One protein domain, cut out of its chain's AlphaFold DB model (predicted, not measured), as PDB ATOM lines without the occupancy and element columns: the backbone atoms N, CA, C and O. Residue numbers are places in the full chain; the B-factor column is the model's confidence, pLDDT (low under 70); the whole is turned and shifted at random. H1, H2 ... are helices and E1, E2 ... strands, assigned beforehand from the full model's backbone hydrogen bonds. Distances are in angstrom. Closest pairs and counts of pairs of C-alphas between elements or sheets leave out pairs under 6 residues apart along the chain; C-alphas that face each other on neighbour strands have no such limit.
ATOM      1  N   ARG A  21     258.330 297.401 271.212       67.44
ATOM      2  CA  ARG A  21     257.723 296.994 269.928       67.44
ATOM      3  C   ARG A  21     256.838 298.091 269.338       67.44
ATOM      4  O   ARG A  21     256.725 298.159 268.116       67.44
ATOM      5  N   GLY A  22     256.322 298.985 270.184       72.12
ATOM      6  CA  GLY A  22     255.799 300.292 269.798       72.12
ATOM      7  C   GLY A  22     254.835 300.256 268.610       72.12
ATOM      8  O   GLY A  22     254.074 299.312 268.421       72.12
ATOM      9  N   ALA A  23     254.881 301.303 267.789       80.88
ATOM     10  CA  ALA A  23     254.031 301.462 266.607       80.88
ATOM     11  C   ALA A  23     254.552 300.702 265.362       80.88
ATOM     12  O   ALA A  23     254.077 300.956 264.254       80.88
ATOM     13  N   GLY A  24     255.531 299.804 265.526       89.19
ATOM     14  CA  GLY A  24     256.281 299.182 264.430       89.19
ATOM     15  C   GLY A  24     257.409 300.076 263.889       89.19
ATOM     16  O   GLY A  24     257.476 301.254 264.245       89.19
ATOM     17  N   PRO A  25     258.330 299.539 263.075       94.31
ATOM     18  CA  PRO A  25     259.499 300.264 262.571       94.31
ATOM     19  C   PRO A  25     259.167 301.221 261.423       94.31
ATOM     20  O   PRO A  25     258.086 301.173 260.838       94.31
ATOM     21  N   TRP A  26     260.134 302.068 261.070       95.94
ATOM     22  CA  TRP A  26     260.114 302.771 259.789       95.94
ATOM     23  C   TRP A  26     260.413 301.800 258.643       95.94
ATOM     24  O   TRP A  26     261.337 300.986 258.738       95.94
ATOM     25  N   GLU A  27     259.681 301.937 257.545       96.94
ATOM     26  CA  GLU A  27     259.956 301.263 256.278       96.94
ATOM     27  C   GLU A  27     260.192 302.298 255.183       96.94
ATOM     28  O   GLU A  27     259.454 303.277 255.061       96.94
ATOM     29  N   MET A  28     261.240 302.095 254.388       97.06
ATOM     30  CA  MET A  28     261.589 302.966 253.272       97.06
ATOM     31  C   MET A  28     261.826 302.150 252.011       97.06
ATOM     32  O   MET A  28     262.769 301.363 251.940       97.06
ATOM     33  N   ASP A  29     261.000 302.387 250.999       96.88
ATOM     34  CA  ASP A  29     261.186 301.842 249.662       96.88
ATOM     35  C   ASP A  29     262.016 302.817 248.835       96.88
ATOM     36  O   ASP A  29     261.586 303.936 248.555       96.88
ATOM     37  N   PHE A  30     263.192 302.377 248.408       96.81
ATOM     38  CA  PHE A  30     264.018 303.073 247.434       96.81
ATOM     39  C   PHE A  30     263.640 302.547 246.055       96.81
ATOM     40  O   PHE A  30     263.757 301.347 245.794       96.81
ATOM     41  N   ALA A  31     263.185 303.428 245.172       95.81
ATOM     42  CA  ALA A  31     262.698 303.064 243.851       95.81
ATOM     43  C   ALA A  31     263.031 304.141 242.813       95.81
ATOM     44  O   ALA A  31     263.679 305.148 243.101       95.81
ATOM     45  N   VAL A  32     262.571 303.903 241.589       94.06
ATOM     46  CA  VAL A  32     262.621 304.856 240.480       94.06
ATOM     47  C   VAL A  32     261.191 305.277 240.153       94.06
ATOM     48  O   VAL A  32     260.286 304.435 240.140       94.06
ATOM     49  N   SER A  33     260.968 306.568 239.929       91.25
ATOM     50  CA  SER A  33     259.684 307.096 239.474       91.25
ATOM     51  C   SER A  33     259.424 306.710 238.013       91.25
ATOM     52  O   SER A  33     260.331 306.304 237.283       91.25
ATOM     53  N   GLY A  34     258.185 306.871 237.542       84.94
ATOM     54  CA  GLY A  34     257.853 306.644 236.127       84.94
ATOM     55  C   GLY A  34     258.603 307.572 235.158       84.94
ATOM     56  O   GLY A  34     258.730 307.243 233.983       84.94
ATOM     57  N   ALA A  35     259.126 308.698 235.654       85.75
ATOM     58  CA  ALA A  35     259.949 309.642 234.899       85.75
ATOM     59  C   ALA A  35     261.455 309.308 234.938       85.75
ATOM     60  O   ALA A  35     262.251 310.025 234.339       85.75
ATOM     61  N   GLY A  36     261.859 308.236 235.629       88.19
ATOM     62  CA  GLY A  36     263.266 307.864 235.793       88.19
ATOM     63  C   GLY A  36     263.975 308.557 236.962       88.19
ATOM     64  O   GLY A  36     265.176 308.368 237.133       88.19
ATOM     65  N   GLU A  37     263.260 309.340 237.775       92.75
ATOM     66  CA  GLU A  37     263.837 310.074 238.910       92.75
ATOM     67  C   GLU A  37     263.973 309.159 240.145       92.75
ATOM     68  O   GLU A  37     263.113 308.298 240.369       92.75
ATOM     69  N   PRO A  38     265.016 309.316 240.980       96.00
ATOM     70  CA  PRO A  38     265.101 308.605 242.249       96.00
ATOM     71  C   PRO A  38     263.952 308.985 243.183       96.00
ATOM     72  O   PRO A  38     263.647 310.164 243.374       96.00
ATOM     73  N   VAL A  39     263.338 307.979 243.805       96.25
ATOM     74  CA  VAL A  39     262.223 308.192 244.723       96.25
ATOM     75  C   VAL A  39     262.334 307.330 245.967       96.25
ATOM     76  O   VAL A  39     262.760 306.174 245.925       96.25
ATOM     77  N   VAL A  40     261.948 307.911 247.096       97.19
ATOM     78  CA  VAL A  40     261.931 307.256 248.399       97.19
ATOM     79  C   VAL A  40     260.520 307.316 248.955       97.19
ATOM     80  O   VAL A  40     259.981 308.400 249.163       97.19
ATOM     81  N   ARG A  41     259.917 306.159 249.231       97.12
ATOM     82  CA  ARG A  41     258.591 306.079 249.856       97.12
ATOM     83  C   ARG A  41     258.719 305.617 251.289       97.12
ATOM     84  O   ARG A  41     259.276 304.559 251.548       97.12
ATOM     85  N   ILE A  42     258.178 306.398 252.208       97.50
ATOM     86  CA  ILE A  42     258.217 306.145 253.642       97.50
ATOM     87  C   ILE A  42     256.867 305.585 254.079       97.50
ATOM     88  O   ILE A  42     255.814 306.168 253.791       97.50
ATOM     89  N   ARG A  43     256.902 304.471 254.807       96.88
ATOM     90  CA  ARG A  43     255.743 303.870 255.463       96.88
ATOM     91  C   ARG A  43     256.004 303.678 256.948       96.88
ATOM     92  O   ARG A  43     257.125 303.413 257.379       96.88
ATOM     93  N   GLN A  44     254.937 303.830 257.717       95.19
ATOM     94  CA  GLN A  44     254.897 303.540 259.139       95.19
ATOM     95  C   GLN A  44     253.430 303.288 259.510       95.19
ATOM     96  O   GLN A  44     252.598 304.199 259.471       95.19
ATOM     97  N   GLU A  45     253.099 302.035 259.820       91.62
ATOM     98  CA  GLU A  45     251.709 301.614 260.013       91.62
ATOM     99  C   GLU A  45     251.067 302.200 261.275       91.62
ATOM    100  O   GLU A  45     249.961 302.738 261.199       91.62
ATOM    101  N   GLY A  46     251.742 302.153 262.428       88.31
ATOM    102  CA  GLY A  46     251.158 302.602 263.697       88.31
ATOM    103  C   GLY A  46     250.946 304.121 263.829       88.31
ATOM    104  O   GLY A  46     250.215 304.560 264.711       88.31
ATOM    105  N   LEU A  47     251.525 304.926 262.937       89.69
ATOM    106  CA  LEU A  47     251.315 306.367 262.767       89.69
ATOM    107  C   LEU A  47     250.349 306.667 261.606       89.69
ATOM    108  O   LEU A  47     250.045 307.829 261.339       89.69
ATOM    109  N   GLY A  48     249.871 305.642 260.890       91.69
ATOM    110  CA  GLY A  48     248.956 305.786 259.758       91.69
ATOM    111  C   GLY A  48     249.603 306.346 258.484       91.69
ATOM    112  O   GLY A  48     248.891 306.850 257.613       91.69
ATOM    113  N   ILE A  49     250.929 306.268 258.353       94.31
ATOM    114  CA  ILE A  49     251.685 306.746 257.188       94.31
ATOM    115  C   ILE A  49     251.791 305.597 256.180       94.31
ATOM    116  O   ILE A  49     252.572 304.666 256.347       94.31
ATOM    117  N   SER A  50     250.992 305.651 255.116       92.62
ATOM    118  CA  SER A  50     250.882 304.552 254.138       92.62
ATOM    119  C   SER A  50     251.808 304.677 252.924       92.62
ATOM    120  O   SER A  50     251.926 303.735 252.138       92.62
ATOM    121  N   GLY A  51     252.450 305.830 252.746       91.62
ATOM    122  CA  GLY A  51     253.321 306.094 251.604       91.62
ATOM    123  C   GLY A  51     253.550 307.584 251.418       91.62
ATOM    124  O   GLY A  51     252.963 308.184 250.525       91.62
ATOM    125  N   PHE A  52     254.350 308.183 252.296       95.94
ATOM    126  CA  PHE A  52     254.864 309.531 252.080       95.94
ATOM    127  C   PHE A  52     256.014 309.452 251.072       95.94
ATOM    128  O   PHE A  52     256.979 308.730 251.304       95.94
ATOM    129  N   GLU A  53     255.909 310.159 249.956       96.38
ATOM    130  CA  GLU A  53     256.836 310.070 248.831       96.38
ATOM    131  C   GLU A  53     257.787 311.269 248.819       96.38
ATOM    132  O   GLU A  53     257.366 312.416 248.966       96.38
ATOM    133  N   ILE A  54     259.083 310.998 248.674       96.62
ATOM    134  CA  ILE A  54     260.117 312.006 248.475       96.62
ATOM    135  C   ILE A  54     260.773 311.744 247.125       96.62
ATOM    136  O   ILE A  54     261.482 310.748 246.961       96.62
ATOM    137  N   GLU A  55     260.538 312.636 246.173       96.38
ATOM    138  CA  GLU A  55     261.167 312.612 244.856       96.38
ATOM    139  C   GLU A  55     262.418 313.483 244.848       96.38
ATOM    140  O   GLU A  55     262.438 314.571 245.434       96.38
ATOM    141  N   PHE A  56     263.447 313.024 244.144       95.88
ATOM    142  CA  PHE A  56     264.716 313.728 244.004       95.88
ATOM    143  C   PHE A  56     264.954 314.101 242.536       95.88
ATOM    144  O   PHE A  56     265.780 313.471 241.870       95.88
ATOM    145  N   PRO A  57     264.221 315.093 241.998       92.94
ATOM    146  CA  PRO A  57     264.487 315.590 240.657       92.94
ATOM    147  C   PRO A  57     265.928 316.098 240.557       92.94
ATOM    148  O   PRO A  57     266.469 316.679 241.501       92.94
ATOM    149  N   ASP A  58     266.529 315.895 239.389       90.44
ATOM    150  CA  ASP A  58     267.902 316.295 239.060       90.44
ATOM    151  C   ASP A  58     269.016 315.523 239.805       90.44
ATOM    152  O   ASP A  58     270.197 315.783 239.572       90.44
ATOM    153  N   GLU A  59     268.688 314.549 240.665       93.19
ATOM    154  CA  GLU A  59     269.692 313.657 241.256       93.19
ATOM    155  C   GLU A  59     270.038 312.485 240.335       93.19
ATOM    156  O   GLU A  59     269.184 311.879 239.684       93.19
ATOM    157  N   ALA A  60     271.321 312.126 240.318       89.75
ATOM    158  CA  ALA A  60     271.797 310.987 239.552       89.75
ATOM    159  C   ALA A  60     271.462 309.670 240.264       89.75
ATOM    160  O   ALA A  60     271.730 309.499 241.456       89.75
ATOM    161  N   MET A  61     270.931 308.709 239.508       90.00
ATOM    162  CA  MET A  61     270.760 307.343 239.993       90.00
ATOM    163  C   MET A  61     272.137 306.693 240.214       90.00
ATOM    164  O   MET A  61     272.989 306.788 239.326       90.00
ATOM    165  N   PRO A  62     272.374 306.004 241.344       87.88
ATOM    166  CA  PRO A  62     273.588 305.217 241.524       87.88
ATOM    167  C   PRO A  62     273.731 304.153 240.429       87.88
ATOM    168  O   PRO A  62     272.749 303.522 240.026       87.88
ATOM    169  N   GLU A  63     274.960 303.923 239.966       86.06
ATOM    170  CA  GLU A  63     275.238 302.875 238.983       86.06
ATOM    171  C   GLU A  63     274.815 301.499 239.520       86.06
ATOM    172  O   GLU A  63     275.130 301.128 240.651       86.06
ATOM    173  N   GLY A  64     274.076 300.741 238.705       86.69
ATOM    174  CA  GLY A  64     273.589 299.413 239.087       86.69
ATOM    175  C   GLY A  64     272.511 299.413 240.175       86.69
ATOM    176  O   GLY A  64     272.316 298.389 240.827       86.69
ATOM    177  N   PHE A  65     271.816 300.537 240.394       91.81
ATOM    178  CA  PHE A  65     270.734 300.614 241.371       91.81
ATOM    179  C   PHE A  65     269.649 299.554 241.123       91.81
ATOM    180  O   PHE A  65     269.108 299.422 240.024       91.81
ATOM    181  N   VAL A  66     269.292 298.846 242.195       91.12
ATOM    182  CA  VAL A  66     268.160 297.920 242.247       91.12
ATOM    183  C   VAL A  66     267.206 298.414 243.334       91.12
ATOM    184  O   VAL A  66     267.667 298.661 244.456       91.12
ATOM    185  N   PRO A  67     265.896 298.545 243.044       94.69
ATOM    186  CA  PRO A  67     264.909 298.916 244.047       94.69
ATOM    187  C   PRO A  67     264.997 298.032 245.289       94.69
ATOM    188  O   PRO A  67     265.109 296.808 245.193       94.69
ATOM    189  N   LYS A  68     264.958 298.658 246.464       95.38
ATOM    190  CA  LYS A  68     265.150 297.967 247.739       95.38
ATOM    191  C   LYS A  68     264.292 298.595 248.822       95.38
ATOM    192  O   LYS A  68     264.306 299.810 248.993       95.38
ATOM    193  N   THR A  69     263.626 297.753 249.597       96.62
ATOM    194  CA  THR A  69     262.953 298.155 250.833       96.62
ATOM    195  C   THR A  69     263.903 297.970 252.009       96.62
ATOM    196  O   THR A  69     264.515 296.909 252.163       96.62
ATOM    197  N   LEU A  70     264.046 299.004 252.833       95.94
ATOM    198  CA  LEU A  70     264.747 298.945 254.108       95.94
ATOM    199  C   LEU A  70     263.750 299.086 255.249       95.94
ATOM    200  O   LEU A  70     262.910 299.983 255.235       95.94
ATOM    201  N   ARG A  71     263.889 298.220 256.251       95.81
ATOM    202  CA  ARG A  71     263.145 298.279 257.506       95.81
ATOM    203  C   ARG A  71     264.125 298.600 258.630       95.81
ATOM    204  O   ARG A  71     265.212 298.027 258.671       95.81
ATOM    205  N   PHE A  72     263.768 299.549 259.488       94.12
ATOM    206  CA  PHE A  72     264.644 300.063 260.543       94.12
ATOM    207  C   PHE A  72     264.187 299.569 261.915       94.12
ATOM    208  O   PHE A  72     263.576 300.307 262.686       94.12
ATOM    209  N   ASP A  73     264.454 298.300 262.202       92.00
ATOM    210  CA  ASP A  73     264.161 297.664 263.490       92.00
ATOM    211  C   ASP A  73     265.398 297.095 264.195       92.00
ATOM    212  O   ASP A  73     265.335 296.771 265.381       92.00
ATOM    213  N   GLU A  74     266.533 297.036 263.501       90.38
ATOM    214  CA  GLU A  74     267.811 296.589 264.046       90.38
ATOM    215  C   GLU A  74     268.859 297.700 263.980       90.38
ATOM    216  O   GLU A  74     268.981 298.421 262.990       90.38
ATOM    217  N   VAL A  75     269.650 297.825 265.044       88.44
ATOM    218  CA  VAL A  75     270.766 298.771 265.109       88.44
ATOM    219  C   VAL A  75     271.824 298.390 264.077       88.44
ATOM    220  O   VAL A  75     272.385 297.298 264.133       88.44
ATOM    221  N   ALA A  76     272.168 299.325 263.192       87.69
ATOM    222  CA  ALA A  76     273.295 299.166 262.280       87.69
ATOM    223  C   ALA A  76     274.517 299.997 262.712       87.69
ATOM    224  O   ALA A  76     274.374 301.003 263.425       87.69
ATOM    225  N   PRO A  77     275.729 299.626 262.256       90.50
ATOM    226  CA  PRO A  77     276.913 300.466 262.392       90.50
ATOM    227  C   PRO A  77     276.686 301.878 261.841       90.50
ATOM    228  O   PRO A  77     275.930 302.095 260.889       90.50
ATOM    229  N   ARG A  78     277.378 302.862 262.415       85.12
ATOM    230  CA  ARG A  78     277.311 304.238 261.917       85.12
ATOM    231  C   ARG A  78     277.781 304.304 260.460       85.12
ATOM    232  O   ARG A  78     278.788 303.693 260.115       85.12
ATOM    233  N   ASN A  79     277.095 305.103 259.642       89.75
ATOM    234  CA  ASN A  79     277.355 305.271 258.207       89.75
ATOM    235  C   ASN A  79     277.139 303.993 257.382       89.75
ATOM    236  O   ASN A  79     277.765 303.829 256.335       89.75
ATOM    237  N   THR A  80     276.250 303.102 257.829       93.81
ATOM    238  CA  THR A  80     275.864 301.926 257.040       93.81
ATOM    239  C   THR A  80     275.320 302.375 255.675       93.81
ATOM    240  O   THR A  80     274.439 303.241 255.643       93.81
ATOM    241  N   PRO A  81     275.823 301.834 254.551       93.69
ATOM    242  CA  PRO A  81     275.346 302.204 253.223       93.69
ATOM    243  C   PRO A  81     273.857 301.899 253.035       93.69
ATOM    244  O   PRO A  81     273.377 300.822 253.390       93.69
ATOM    245  N   VAL A  82     273.139 302.838 252.425       94.31
ATOM    246  CA  VAL A  82     271.763 302.666 251.936       94.31
ATOM    247  C   VAL A  82     271.724 303.041 250.450       94.31
ATOM    248  O   VAL A  82     272.647 303.707 249.985       94.31
ATOM    249  N   PRO A  83     270.700 302.645 249.673       94.56
ATOM    250  CA  PRO A  83     270.768 302.740 248.215       94.56
ATOM    251  C   PRO A  83     271.119 304.125 247.653       94.56
ATOM    252  O   PRO A  83     271.892 304.203 246.708       94.56
ATOM    253  N   PHE A  84     270.630 305.213 248.256       94.56
ATOM    254  CA  PHE A  84     270.949 306.583 247.826       94.56
ATOM    255  C   PHE A  84     271.932 307.314 248.746       94.56
ATOM    256  O   PHE A  84     272.060 308.531 248.660       94.56
ATOM    257  N   GLY A  85     272.622 306.623 249.654       94.06
ATOM    258  CA  GLY A  85     273.546 307.280 250.574       94.06
ATOM    259  C   GLY A  85     273.906 306.436 251.786       94.06
ATOM    260  O   GLY A  85     274.400 305.319 251.655       94.06
ATOM    261  N   ARG A  86     273.706 306.975 252.992       93.88
ATOM    262  CA  ARG A  86     274.090 306.295 254.239       93.88
ATOM    263  C   ARG A  86     273.149 306.583 255.403       93.88
ATOM    264  O   ARG A  86     272.567 307.662 255.507       93.88
ATOM    265  N   TRP A  87     273.072 305.624 256.316       93.94
ATOM    266  CA  TRP A  87     272.389 305.740 257.596       93.94
ATOM    267  C   TRP A  87     273.351 306.256 258.669       93.94
ATOM    268  O   TRP A  87     274.302 305.570 259.052       93.94
ATOM    269  N   VAL A  88     273.144 307.493 259.124       91.38
ATOM    270  CA  VAL A  88     274.136 308.219 259.941       91.38
ATOM    271  C   VAL A  88     273.792 308.302 261.421       91.38
ATOM    272  O   VAL A  88     274.698 308.452 262.246       91.38
ATOM    273  N   TYR A  89     272.511 308.190 261.765       91.25
ATOM    274  CA  TYR A  89     272.050 308.193 263.146       91.25
ATOM    275  C   TYR A  89     270.768 307.379 263.313       91.25
ATOM    276  O   TYR A  89     269.906 307.367 262.430       91.25
ATOM    277  N   HIS A  90     270.641 306.732 264.468       91.75
ATOM    278  CA  HIS A  90     269.402 306.116 264.906       91.75
ATOM    279  C   HIS A  90     269.247 306.099 266.419       91.75
ATOM    280  O   HIS A  90     270.225 306.039 267.163       91.75
ATOM    281  N   ASP A  91     267.988 306.120 266.841       90.19
ATOM    282  CA  ASP A  91     267.560 305.742 268.182       90.19
ATOM    283  C   ASP A  91     266.343 304.821 268.051       90.19
ATOM    284  O   ASP A  91     265.210 305.282 267.902       90.19
ATOM    285  N   LEU A  92     266.604 303.513 268.058       89.69
ATOM    286  CA  LEU A  92     265.594 302.456 267.940       89.69
ATOM    287  C   LEU A  92     265.198 301.876 269.306       89.69
ATOM    288  O   LEU A  92     264.687 300.762 269.385       89.69
ATOM    289  N   THR A  93     265.441 302.612 270.400       85.50
ATOM    290  CA  THR A  93     265.121 302.148 271.762       85.50
ATOM    291  C   THR A  93     263.633 301.818 271.905       85.50
ATOM    292  O   THR A  93     263.299 300.840 272.571       85.50
ATOM    293  N   ILE A  94     262.767 302.622 271.275       84.38
ATOM    294  CA  ILE A  94     261.313 302.441 271.170       84.38
ATOM    295  C   ILE A  94     260.912 302.696 269.716       84.38
ATOM    296  O   ILE A  94     261.231 303.758 269.177       84.38
ATOM    297  N   LEU A  95     260.195 301.759 269.091       89.94
ATOM    298  CA  LEU A  95     259.796 301.873 267.686       89.94
ATOM    299  C   LEU A  95     258.625 302.858 267.463       89.94
ATOM    300  O   LEU A  95     257.717 302.942 268.297       89.94
ATOM    301  N   PRO A  96     258.620 303.615 266.343       90.94
ATOM    302  CA  PRO A  96     259.523 303.481 265.193       90.94
ATOM    303  C   PRO A  96     260.887 304.157 265.393       90.94
ATOM    304  O   PRO A  96     261.777 303.995 264.566       90.94
ATOM    305  N   GLY A  97     261.067 304.888 266.496       89.56
ATOM    306  CA  GLY A  97     262.333 305.526 266.832       89.56
ATOM    307  C   GLY A  97     262.679 306.707 265.928       89.56
ATOM    308  O   GLY A  97     261.826 307.240 265.211       89.56
ATOM    309  N   VAL A  98     263.942 307.124 265.989       92.06
ATOM    310  CA  VAL A  98     264.516 308.138 265.093       92.06
ATOM    311  C   VAL A  98     265.473 307.474 264.119       92.06
ATOM    312  O   VAL A  98     266.297 306.657 264.525       92.06
ATOM    313  N   VAL A  99     265.388 307.849 262.845       94.50
ATOM    314  CA  VAL A  99     266.285 307.387 261.778       94.50
ATOM    315  C   VAL A  99     266.706 308.594 260.953       94.50
ATOM    316  O   VAL A  99     265.854 309.263 260.380       94.50
ATOM    317  N   THR A 100     268.009 308.854 260.856       94.31
ATOM    318  CA  THR A 100     268.551 309.943 260.031       94.31
ATOM    319  C   THR A 100     269.418 309.385 258.919       94.31
ATOM    320  O   THR A 100     270.414 308.697 259.167       94.31
ATOM    321  N   LEU A 101     269.063 309.727 257.688       95.12
ATOM    322  CA  LEU A 101     269.780 309.368 256.477       95.12
ATOM    323  C   LEU A 101     270.420 310.602 255.849       95.12
ATOM    324  O   LEU A 101     269.844 311.690 255.838       95.12
ATOM    325  N   GLU A 102     271.596 310.403 255.269       94.31
ATOM    326  CA  GLU A 102     272.207 311.355 254.348       94.31
ATOM    327  C   GLU A 102     272.156 310.754 252.951       94.31
ATOM    328  O   GLU A 102     272.814 309.746 252.682       94.31
ATOM    329  N   LEU A 103     271.354 311.364 252.086       95.38
ATOM    330  CA  LEU A 103     271.100 310.929 250.721       95.38
ATOM    331  C   LEU A 103     271.789 311.866 249.726       95.38
ATOM    332  O   LEU A 103     271.924 313.068 249.971       95.38
ATOM    333  N   PHE A 104     272.237 311.301 248.610       94.31
ATOM    334  CA  PHE A 104     272.943 311.977 247.522       94.31
ATOM    335  C   PHE A 104     274.061 312.924 247.996       94.31
ATOM    336  O   PHE A 104     274.046 314.118 247.662       94.31
ATOM    337  N   PRO A 105     275.027 312.439 248.805       91.38
ATOM    338  CA  PRO A 105     276.163 313.259 249.200       91.38
ATOM    339  C   PRO A 105     276.993 313.649 247.968       91.38
ATOM    340  O   PRO A 105     277.278 312.812 247.114       91.38
ATOM    341  N   GLU A 106     277.407 314.913 247.874       88.00
ATOM    342  CA  GLU A 106     278.388 315.342 246.870       88.00
ATOM    343  C   GLU A 106     279.754 314.670 247.103       88.00
ATOM    344  O   GLU A 106     280.055 314.220 248.209       88.00
ATOM    345  N   ILE A 107     280.607 314.655 246.071       76.19
ATOM    346  CA  ILE A 107     281.937 314.008 246.069       76.19
ATOM    347  C   ILE A 107     282.803 314.455 247.261       76.19
ATOM    348  O   ILE A 107     283.501 313.645 247.864       76.19
ATOM    349  N   ASN A 108     282.701 315.727 247.659       77.06
ATOM    350  CA  ASN A 108     283.455 316.285 248.786       77.06
ATOM    351  C   ASN A 108     282.736 316.126 250.143       77.06
ATOM    352  O   ASN A 108     283.227 316.599 251.164       77.06
ATOM    353  N   GLY A 109     281.548 315.515 250.165       73.56
ATOM    354  CA  GLY A 109     280.725 315.290 251.358       73.56
ATOM    355  C   GLY A 109     280.125 316.553 251.985       73.56
ATOM    356  O   GLY A 109     279.481 316.466 253.028       73.56
ATOM    357  N   THR A 110     280.318 317.719 251.367       82.69
ATOM    358  CA  THR A 110     279.916 319.034 251.889       82.69
ATOM    359  C   THR A 110     278.416 319.284 251.794       82.69
ATOM    360  O   THR A 110     277.860 319.994 252.630       82.69
ATOM    361  N   ARG A 111     277.751 318.707 250.787       90.94
ATOM    362  CA  ARG A 111     276.319 318.879 250.520       90.94
ATOM    363  C   ARG A 111     275.617 317.537 250.430       90.94
ATOM    364  O   ARG A 111     276.156 316.600 249.845       90.94
ATOM    365  N   ARG A 112     274.420 317.450 251.008       93.31
ATOM    366  CA  ARG A 112     273.589 316.234 251.043       93.31
ATOM    367  C   ARG A 112     272.120 316.564 251.291       93.31
ATOM    368  O   ARG A 112     271.817 317.634 251.816       93.31
ATOM    369  N   HIS A 113     271.227 315.634 250.982       95.44
ATOM    370  CA  HIS A 113     269.868 315.651 251.513       95.44
ATOM    371  C   HIS A 113     269.851 314.930 252.857       95.44
ATOM    372  O   HIS A 113     270.139 313.740 252.935       95.44
ATOM    373  N   GLU A 114     269.549 315.652 253.928       94.88
ATOM    374  CA  GLU A 114     269.368 315.064 255.255       94.88
ATOM    375  C   GLU A 114     267.888 314.730 255.427       94.88
ATOM    376  O   GLU A 114     267.051 315.626 255.354       94.88
ATOM    377  N   VAL A 115     267.562 313.456 255.623       96.00
ATOM    378  CA  VAL A 115     266.190 312.986 255.847       96.00
ATOM    379  C   VAL A 115     266.143 312.320 257.211       96.00
ATOM    380  O   VAL A 115     266.741 311.269 257.418       96.00
ATOM    381  N   GLU A 116     265.453 312.947 258.152       95.50
ATOM    382  CA  GLU A 116     265.305 312.484 259.524       95.50
ATOM    383  C   GLU A 116     263.838 312.153 259.809       95.50
ATOM    384  O   GLU A 116     262.948 313.009 259.788       95.50
ATOM    385  N   LEU A 117     263.597 310.877 260.084       95.19
ATOM    386  CA  LEU A 117     262.301 310.333 260.436       95.19
ATOM    387  C   LEU A 117     262.136 310.384 261.948       95.19
ATOM    388  O   LEU A 117     262.879 309.735 262.683       95.19
ATOM    389  N   VAL A 118     261.146 311.140 262.411       93.06
ATOM    390  CA  VAL A 118     260.762 311.212 263.823       93.06
ATOM    391  C   VAL A 118     259.258 310.945 263.915       93.06
ATOM    392  O   VAL A 118     258.518 311.445 263.065       93.06
ATOM    393  N   PRO A 119     258.749 310.219 264.933       91.19
ATOM    394  CA  PRO A 119     257.337 309.825 264.973       91.19
ATOM    395  C   PRO A 119     256.364 311.002 264.850       91.19
ATOM    396  O   PRO A 119     255.328 310.911 264.203       91.19
ATOM    397  N   ARG A 120     256.724 312.145 265.440       89.25
ATOM    398  CA  ARG A 120     255.877 313.341 265.458       89.25
ATOM    399  C   ARG A 120     255.948 314.194 264.193       89.25
ATOM    400  O   ARG A 120     255.037 314.976 263.966       89.25
ATOM    401  N   ARG A 121     257.053 314.147 263.439       92.38
ATOM    402  CA  ARG A 121     257.293 315.049 262.304       92.38
ATOM    403  C   ARG A 121     258.436 314.539 261.431       92.38
ATOM    404  O   ARG A 121     259.434 314.055 261.959       92.38
ATOM    405  N   LEU A 122     258.332 314.721 260.122       94.81
ATOM    406  CA  LEU A 122     259.438 314.506 259.193       94.81
ATOM    407  C   LEU A 122     260.366 315.725 259.215       94.81
ATOM    408  O   LEU A 122     259.896 316.858 259.154       94.81
ATOM    409  N   PHE A 123     261.677 315.522 259.261       94.62
ATOM    410  CA  PHE A 123     262.644 316.591 259.042       94.62
ATOM    411  C   PHE A 123     263.417 316.333 257.754       94.62
ATOM    412  O   PHE A 123     264.015 315.278 257.577       94.62
ATOM    413  N   VAL A 124     263.423 317.314 256.857       94.94
ATOM    414  CA  VAL A 124     264.202 317.271 255.618       94.94
ATOM    415  C   VAL A 124     265.068 318.510 255.542       94.94
ATOM    416  O   VAL A 124     264.573 319.629 255.660       94.94
ATOM    417  N   ASN A 125     266.379 318.330 255.387       94.00
ATOM    418  CA  ASN A 125     267.358 319.417 255.402       94.00
ATOM    419  C   ASN A 125     267.157 320.348 256.613       94.00
ATOM    420  O   ASN A 125     267.216 321.573 256.498       94.00
ATOM    421  N   ARG A 126     266.867 319.743 257.775       90.50
ATOM    422  CA  ARG A 126     266.536 320.392 259.060       90.50
ATOM    423  C   ARG A 126     265.258 321.238 259.085       90.50
ATOM    424  O   ARG A 126     264.983 321.893 260.089       90.50
ATOM    425  N   LYS A 127     264.446 321.210 258.030       92.38
ATOM    426  CA  LYS A 127     263.114 321.821 258.002       92.38
ATOM    427  C   LYS A 127     262.071 320.779 258.384       92.38
ATOM    428  O   LYS A 127     262.139 319.642 257.936       92.38
ATOM    429  N   GLY A 128     261.134 321.157 259.247       93.00
ATOM    430  CA  GLY A 128     260.063 320.267 259.690       93.00
ATOM    431  C   GLY A 128     258.900 320.235 258.698       93.00
ATOM    432  O   GLY A 128     258.424 321.289 258.284       93.00
ATOM    433  N   HIS A 129     258.414 319.037 258.393       94.25
ATOM    434  CA  HIS A 129     257.263 318.748 257.546       94.25
ATOM    435  C   HIS A 129     256.274 317.876 258.321       94.25
ATOM    436  O   HIS A 129     256.654 316.856 258.899       94.25
ATOM    437  N   GLU A 130     255.005 318.275 258.351       93.88
ATOM    438  CA  GLU A 130     253.963 317.467 258.985       93.88
ATOM    439  C   GLU A 130     253.782 316.138 258.256       93.88
ATOM    440  O   GLU A 130     253.787 316.083 257.022       93.88
ATOM    441  N   TRP A 131     253.596 315.070 259.029       93.50
ATOM    442  CA  TRP A 131     253.277 313.776 258.451       93.50
ATOM    443  C   TRP A 131     251.897 313.808 257.804       93.50
ATOM    444  O   TRP A 131     250.922 314.307 258.365       93.50
ATOM    445  N   GLN A 132     251.820 313.223 256.616       93.56
ATOM    446  CA  GLN A 132     250.578 312.995 255.897       93.56
ATOM    447  C   GLN A 132     250.482 311.509 255.571       93.56
ATOM    448  O   GLN A 132     251.491 310.863 255.285       93.56
ATOM    449  N   ARG A 133     249.261 310.964 255.561       91.94
ATOM    450  CA  ARG A 133     249.024 309.550 255.225       91.94
ATOM    451  C   ARG A 133     249.590 309.170 253.850       91.94
ATOM    452  O   ARG A 133     250.103 308.062 253.682       91.94
ATOM    453  N   LYS A 134     249.454 310.089 252.892       92.88
ATOM    454  CA  LYS A 134     250.021 310.071 251.539       92.88
ATOM    455  C   LYS A 134     250.421 311.505 251.203       92.88
ATOM    456  O   LYS A 134     249.577 312.282 250.771       92.88
ATOM    457  N   GLY A 135     251.653 311.866 251.538       92.12
ATOM    458  CA  GLY A 135     252.232 313.167 251.208       92.12
ATOM    459  C   GLY A 135     253.254 313.032 250.091       92.12
ATOM    460  O   GLY A 135     253.732 311.932 249.831       92.12
ATOM    461  N   GLU A 136     253.594 314.153 249.470       94.69
ATOM    462  CA  GLU A 136     254.627 314.236 248.444       94.69
ATOM    463  C   GLU A 136     255.548 315.415 248.757       94.69
ATOM    464  O   GLU A 136     255.093 316.494 249.156       94.69
ATOM    465  N   LEU A 137     256.850 315.209 248.590       95.50
ATOM    466  CA  LEU A 137     257.865 316.242 248.701       95.50
ATOM    467  C   LEU A 137     258.879 316.074 247.573       95.50
ATOM    468  O   LEU A 137     259.436 314.998 247.395       95.50
ATOM    469  N   ARG A 138     259.161 317.151 246.842       95.56
ATOM    470  CA  ARG A 138     260.176 317.149 245.781       95.56
ATOM    471  C   ARG A 138     261.393 317.922 246.261       95.56
ATOM    472  O   ARG A 138     261.243 319.052 246.723       95.56
ATOM    473  N   LEU A 139     262.570 317.310 246.176       94.81
ATOM    474  CA  LEU A 139     263.833 317.864 246.660       94.81
ATOM    475  C   LEU A 139     264.836 317.973 245.523       94.81
ATOM    476  O   LEU A 139     265.293 316.967 244.992       94.81
ATOM    477  N   ARG A 140     265.208 319.201 245.175       94.06
ATOM    478  CA  ARG A 140     266.176 319.464 244.105       94.06
ATOM    479  C   ARG A 140     267.598 319.491 244.645       94.06
ATOM    480  O   ARG A 140     267.830 319.919 245.778       94.06
ATOM    481  N   GLN A 141     268.572 319.226 243.780       91.31
ATOM    482  CA  GLN A 141     270.003 319.311 244.105       91.31
ATOM    483  C   GLN A 141     270.413 320.662 244.738       91.31
ATOM    484  O   GLN A 141     271.260 320.730 245.634       91.31
ATOM    485  N   GLY A 142     269.790 321.766 244.308       89.56
ATOM    486  CA  GLY A 142     270.023 323.107 244.860       89.56
ATOM    487  C   GLY A 142     269.670 323.247 246.347       89.56
ATOM    488  O   GLY A 142     270.229 324.102 247.029       89.56
ATOM    489  N   GLU A 143     268.812 322.375 246.872       92.38
ATOM    490  CA  GLU A 143     268.298 322.428 248.240       92.38
ATOM    491  C   GLU A 143     269.127 321.605 249.230       92.38
ATOM    492  O   GLU A 143     268.811 321.597 250.422       92.38
ATOM    493  N   LYS A 144     270.192 320.931 248.768       93.00
ATOM    494  CA  LYS A 144     271.096 320.162 249.630       93.00
ATOM    495  C   LYS A 144     271.616 320.998 250.792       93.00
ATOM    496  O   LYS A 144     272.126 322.109 250.614       93.00
ATOM    497  N   PHE A 145     271.551 320.402 251.973       90.94
ATOM    498  CA  PHE A 145     272.023 320.970 253.218       90.94
ATOM    499  C   PHE A 145     273.559 320.981 253.288       90.94
ATOM    500  O   PHE A 145     274.210 320.000 252.934       90.94
ATOM    501  N   THR A 146     274.124 322.096 253.763       88.62
ATOM    502  CA  THR A 146     275.575 322.363 253.860       88.62
ATOM    503  C   THR A 146     276.107 322.393 255.293       88.62
ATOM    504  O   THR A 146     277.306 322.563 255.498       88.62
ATOM    505  N   GLY A 147     275.245 322.288 256.307       83.44
ATOM    506  CA  GLY A 147     275.694 322.370 257.697       83.44
ATOM    507  C   GLY A 147     276.400 321.100 258.170       83.44
ATOM    508  O   GLY A 147     276.458 320.098 257.458       83.44
ATOM    509  N   GLY A 148     276.916 321.139 259.402       80.44
ATOM    510  CA  GLY A 148     277.637 320.015 260.008       80.44
ATOM    511  C   GLY A 148     276.828 318.715 260.040       80.44
ATOM    512  O   GLY A 148     275.606 318.728 259.859       80.44
ATOM    513  N   ALA A 149     277.519 317.595 260.261       71.81
ATOM    514  CA  ALA A 149     276.889 316.284 260.412       71.81
ATOM    515  C   ALA A 149     275.755 316.335 261.456       71.81
ATOM    516  O   ALA A 149     275.844 317.128 262.401       71.81
ATOM    517  N   PRO A 150     274.694 315.526 261.302       70.06
ATOM    518  CA  PRO A 150     273.633 315.462 262.293       70.06
ATOM    519  C   PRO A 150     274.223 315.047 263.641       70.06
ATOM    520  O   PRO A 150     274.914 314.029 263.761       70.06
ATOM    521  N   ASP A 151     273.998 315.884 264.647       71.06
ATOM    522  CA  ASP A 151     274.396 315.638 266.018       71.06
ATOM    523  C   ASP A 151     273.285 314.869 266.737       71.06
ATOM    524  O   ASP A 151     272.104 315.213 266.671       71.06
ATOM    525  N   ALA A 152     273.673 313.799 267.435       70.94
ATOM    526  CA  ALA A 152     272.740 312.927 268.144       70.94
ATOM    527  C   ALA A 152     271.895 313.686 269.184       70.94
ATOM    528  O   ALA A 152     270.769 313.290 269.484       70.94
ATOM    529  N   GLU A 153     272.433 314.773 269.739       72.38
ATOM    530  CA  GLU A 153     271.756 315.591 270.739       72.38
ATOM    531  C   GLU A 153     270.601 316.395 270.131       72.38
ATOM    532  O   GLU A 153     269.490 316.350 270.663       72.38
ATOM    533  N   SER A 154     270.800 317.034 268.971       74.06
ATOM    534  CA  SER A 154     269.707 317.692 268.250       74.06
ATOM    535  C   SER A 154     268.616 316.706 267.835       74.06
ATOM    536  O   SER A 154     267.432 317.000 268.019       74.06
ATOM    537  N   SER A 155     268.990 315.515 267.355       72.06
ATOM    538  CA  SER A 155     268.028 314.461 267.006       72.06
ATOM    539  C   SER A 155     267.231 313.963 268.217       72.06
ATOM    540  O   SER A 155     266.005 313.870 268.149       72.06
ATOM    541  N   ARG A 156     267.873 313.740 269.374       71.00
ATOM    542  CA  ARG A 156     267.169 313.388 270.623       71.00
ATOM    543  C   ARG A 156     266.255 314.492 271.125       71.00
ATOM    544  O   ARG A 156     265.117 314.217 271.501       71.00
ATOM    545  N   GLY A 157     266.717 315.741 271.103       70.00
ATOM    546  CA  GLY A 157     265.883 316.895 271.435       70.00
ATOM    547  C   GLY A 157     264.644 316.957 270.540       70.00
ATOM    548  O   GLY A 157     263.551 317.304 270.994       70.00
ATOM    549  N   ARG A 158     264.784 316.527 269.277       73.50
ATOM    550  CA  ARG A 158     263.661 316.374 268.362       73.50
ATOM    551  C   ARG A 158     262.843 315.101 268.600       73.50
ATOM    552  O   ARG A 158     261.683 315.111 268.237       73.50
ATOM    553  N   GLN A 159     263.310 314.036 269.224       68.31
ATOM    554  CA  GLN A 159     262.444 312.881 269.497       68.31
ATOM    555  C   GLN A 159     261.302 313.218 270.477       68.31
ATOM    556  O   GLN A 159     260.198 312.693 270.350       68.31
ATOM    557  N   GLY A 160     261.529 314.196 271.362       62.38
ATOM    558  CA  GLY A 160     260.584 314.621 272.392       62.38
ATOM    559  C   GLY A 160     260.728 313.788 273.668       62.38
ATOM    560  O   GLY A 160     260.861 312.568 273.624       62.38
TER     561      GLY A 160
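What this domain is: This is residues 21 to 160 of the 195 residues of an uncharacterized protein of Verrucomicrobiales bacterium (UniProt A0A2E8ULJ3). Two strongly twisted sheets lie partly face to face as a loose sandwich, E4 E1 E2 E3 E11 on one side and E5 to E10 on the other, and the short helix H1 packs over the far face of the six-stranded sheet. Of the 140 printed residues under half, 66, are in named elements: strands E1 to E11 in order along the chain, then H1, mostly strand by class. The sheet E5 E6 E7 E8 E9 E10 is all antiparallel; the sheet E4 E1 E2 E3 E11 is mixed. The whole is compact, with a radius of gyration of the C-alphas of 14.0 A, and rounded, spanning 36 by 32 by 26 A.

How they stand to each other: Start with E1, residues 26 to 32, E2, residues 38 to 44, and E3, residues 49 to 55: a meander, each strand the antiparallel neighbour of the one before. Find N 29 and O 41 2.8 A apart between E1 and E2, and N 42 and O 52 2.8 A apart between E2 and E3. E4, residues 68 to 72, is antiparallel to E1, with N 28 and O 70 at 2.8 A; E1 to E4 are a Greek key, a meander of three whose first strand pairs with the fourth. E11, residues 136 to 138, is parallel to E3, with N 137 and O 53 at 2.9 A. E5, residues 80 to 82, E6, residues 85 to 91, E7, residues 98 to 103, E8, residues 113 to 118, E9, residues 121 to 124, and E10, residues 127 to 129, form the second meander. Look there for N 87 and O 80 at 2.8 A, N 86 and O 102 at 2.9 A, N 101 and O 115 at 2.8 A, N 116 and O 123 at 2.8 A, and N 129 and O 122 at 2.7 A. Between the sheets, the closest C-alphas of E4 and E7 are those of Phe 72 and Val 99, 7.6 A apart. H1, residues 152 to 159, is on the six-stranded sheet at a height of 8.5 A. It is over E7, and only just not over E8, with 2 of its 8 C-alphas falling there; it runs slantwise to the strands, at 52 degrees to E7 on the local plane. The closest C-alphas of H1 and E8 are those of Gln 159 and Val 118, 6.1 A apart. In H1 every O i to N i+4 pair is within hydrogen-bond range.

Where its parts are: Find C-alpha 26 at (260.114, 302.771, 259.789); from there E1 runs 19.6 A to C-alpha 32. E2 is 20.4 A long, E6 18.7 A, E3 16.6 A. H1 ends at C-alpha 159, (262.444, 312.881, 269.497).

The domain as a whole: The farthest C-alphas, those of Gly 64 and Gly 160, are 38.9 A apart. The printed part has no cut. The links E3 to E4 and E11 to H1 are long. The pLDDT is under 70 at residue 21 and residues 159 to 160.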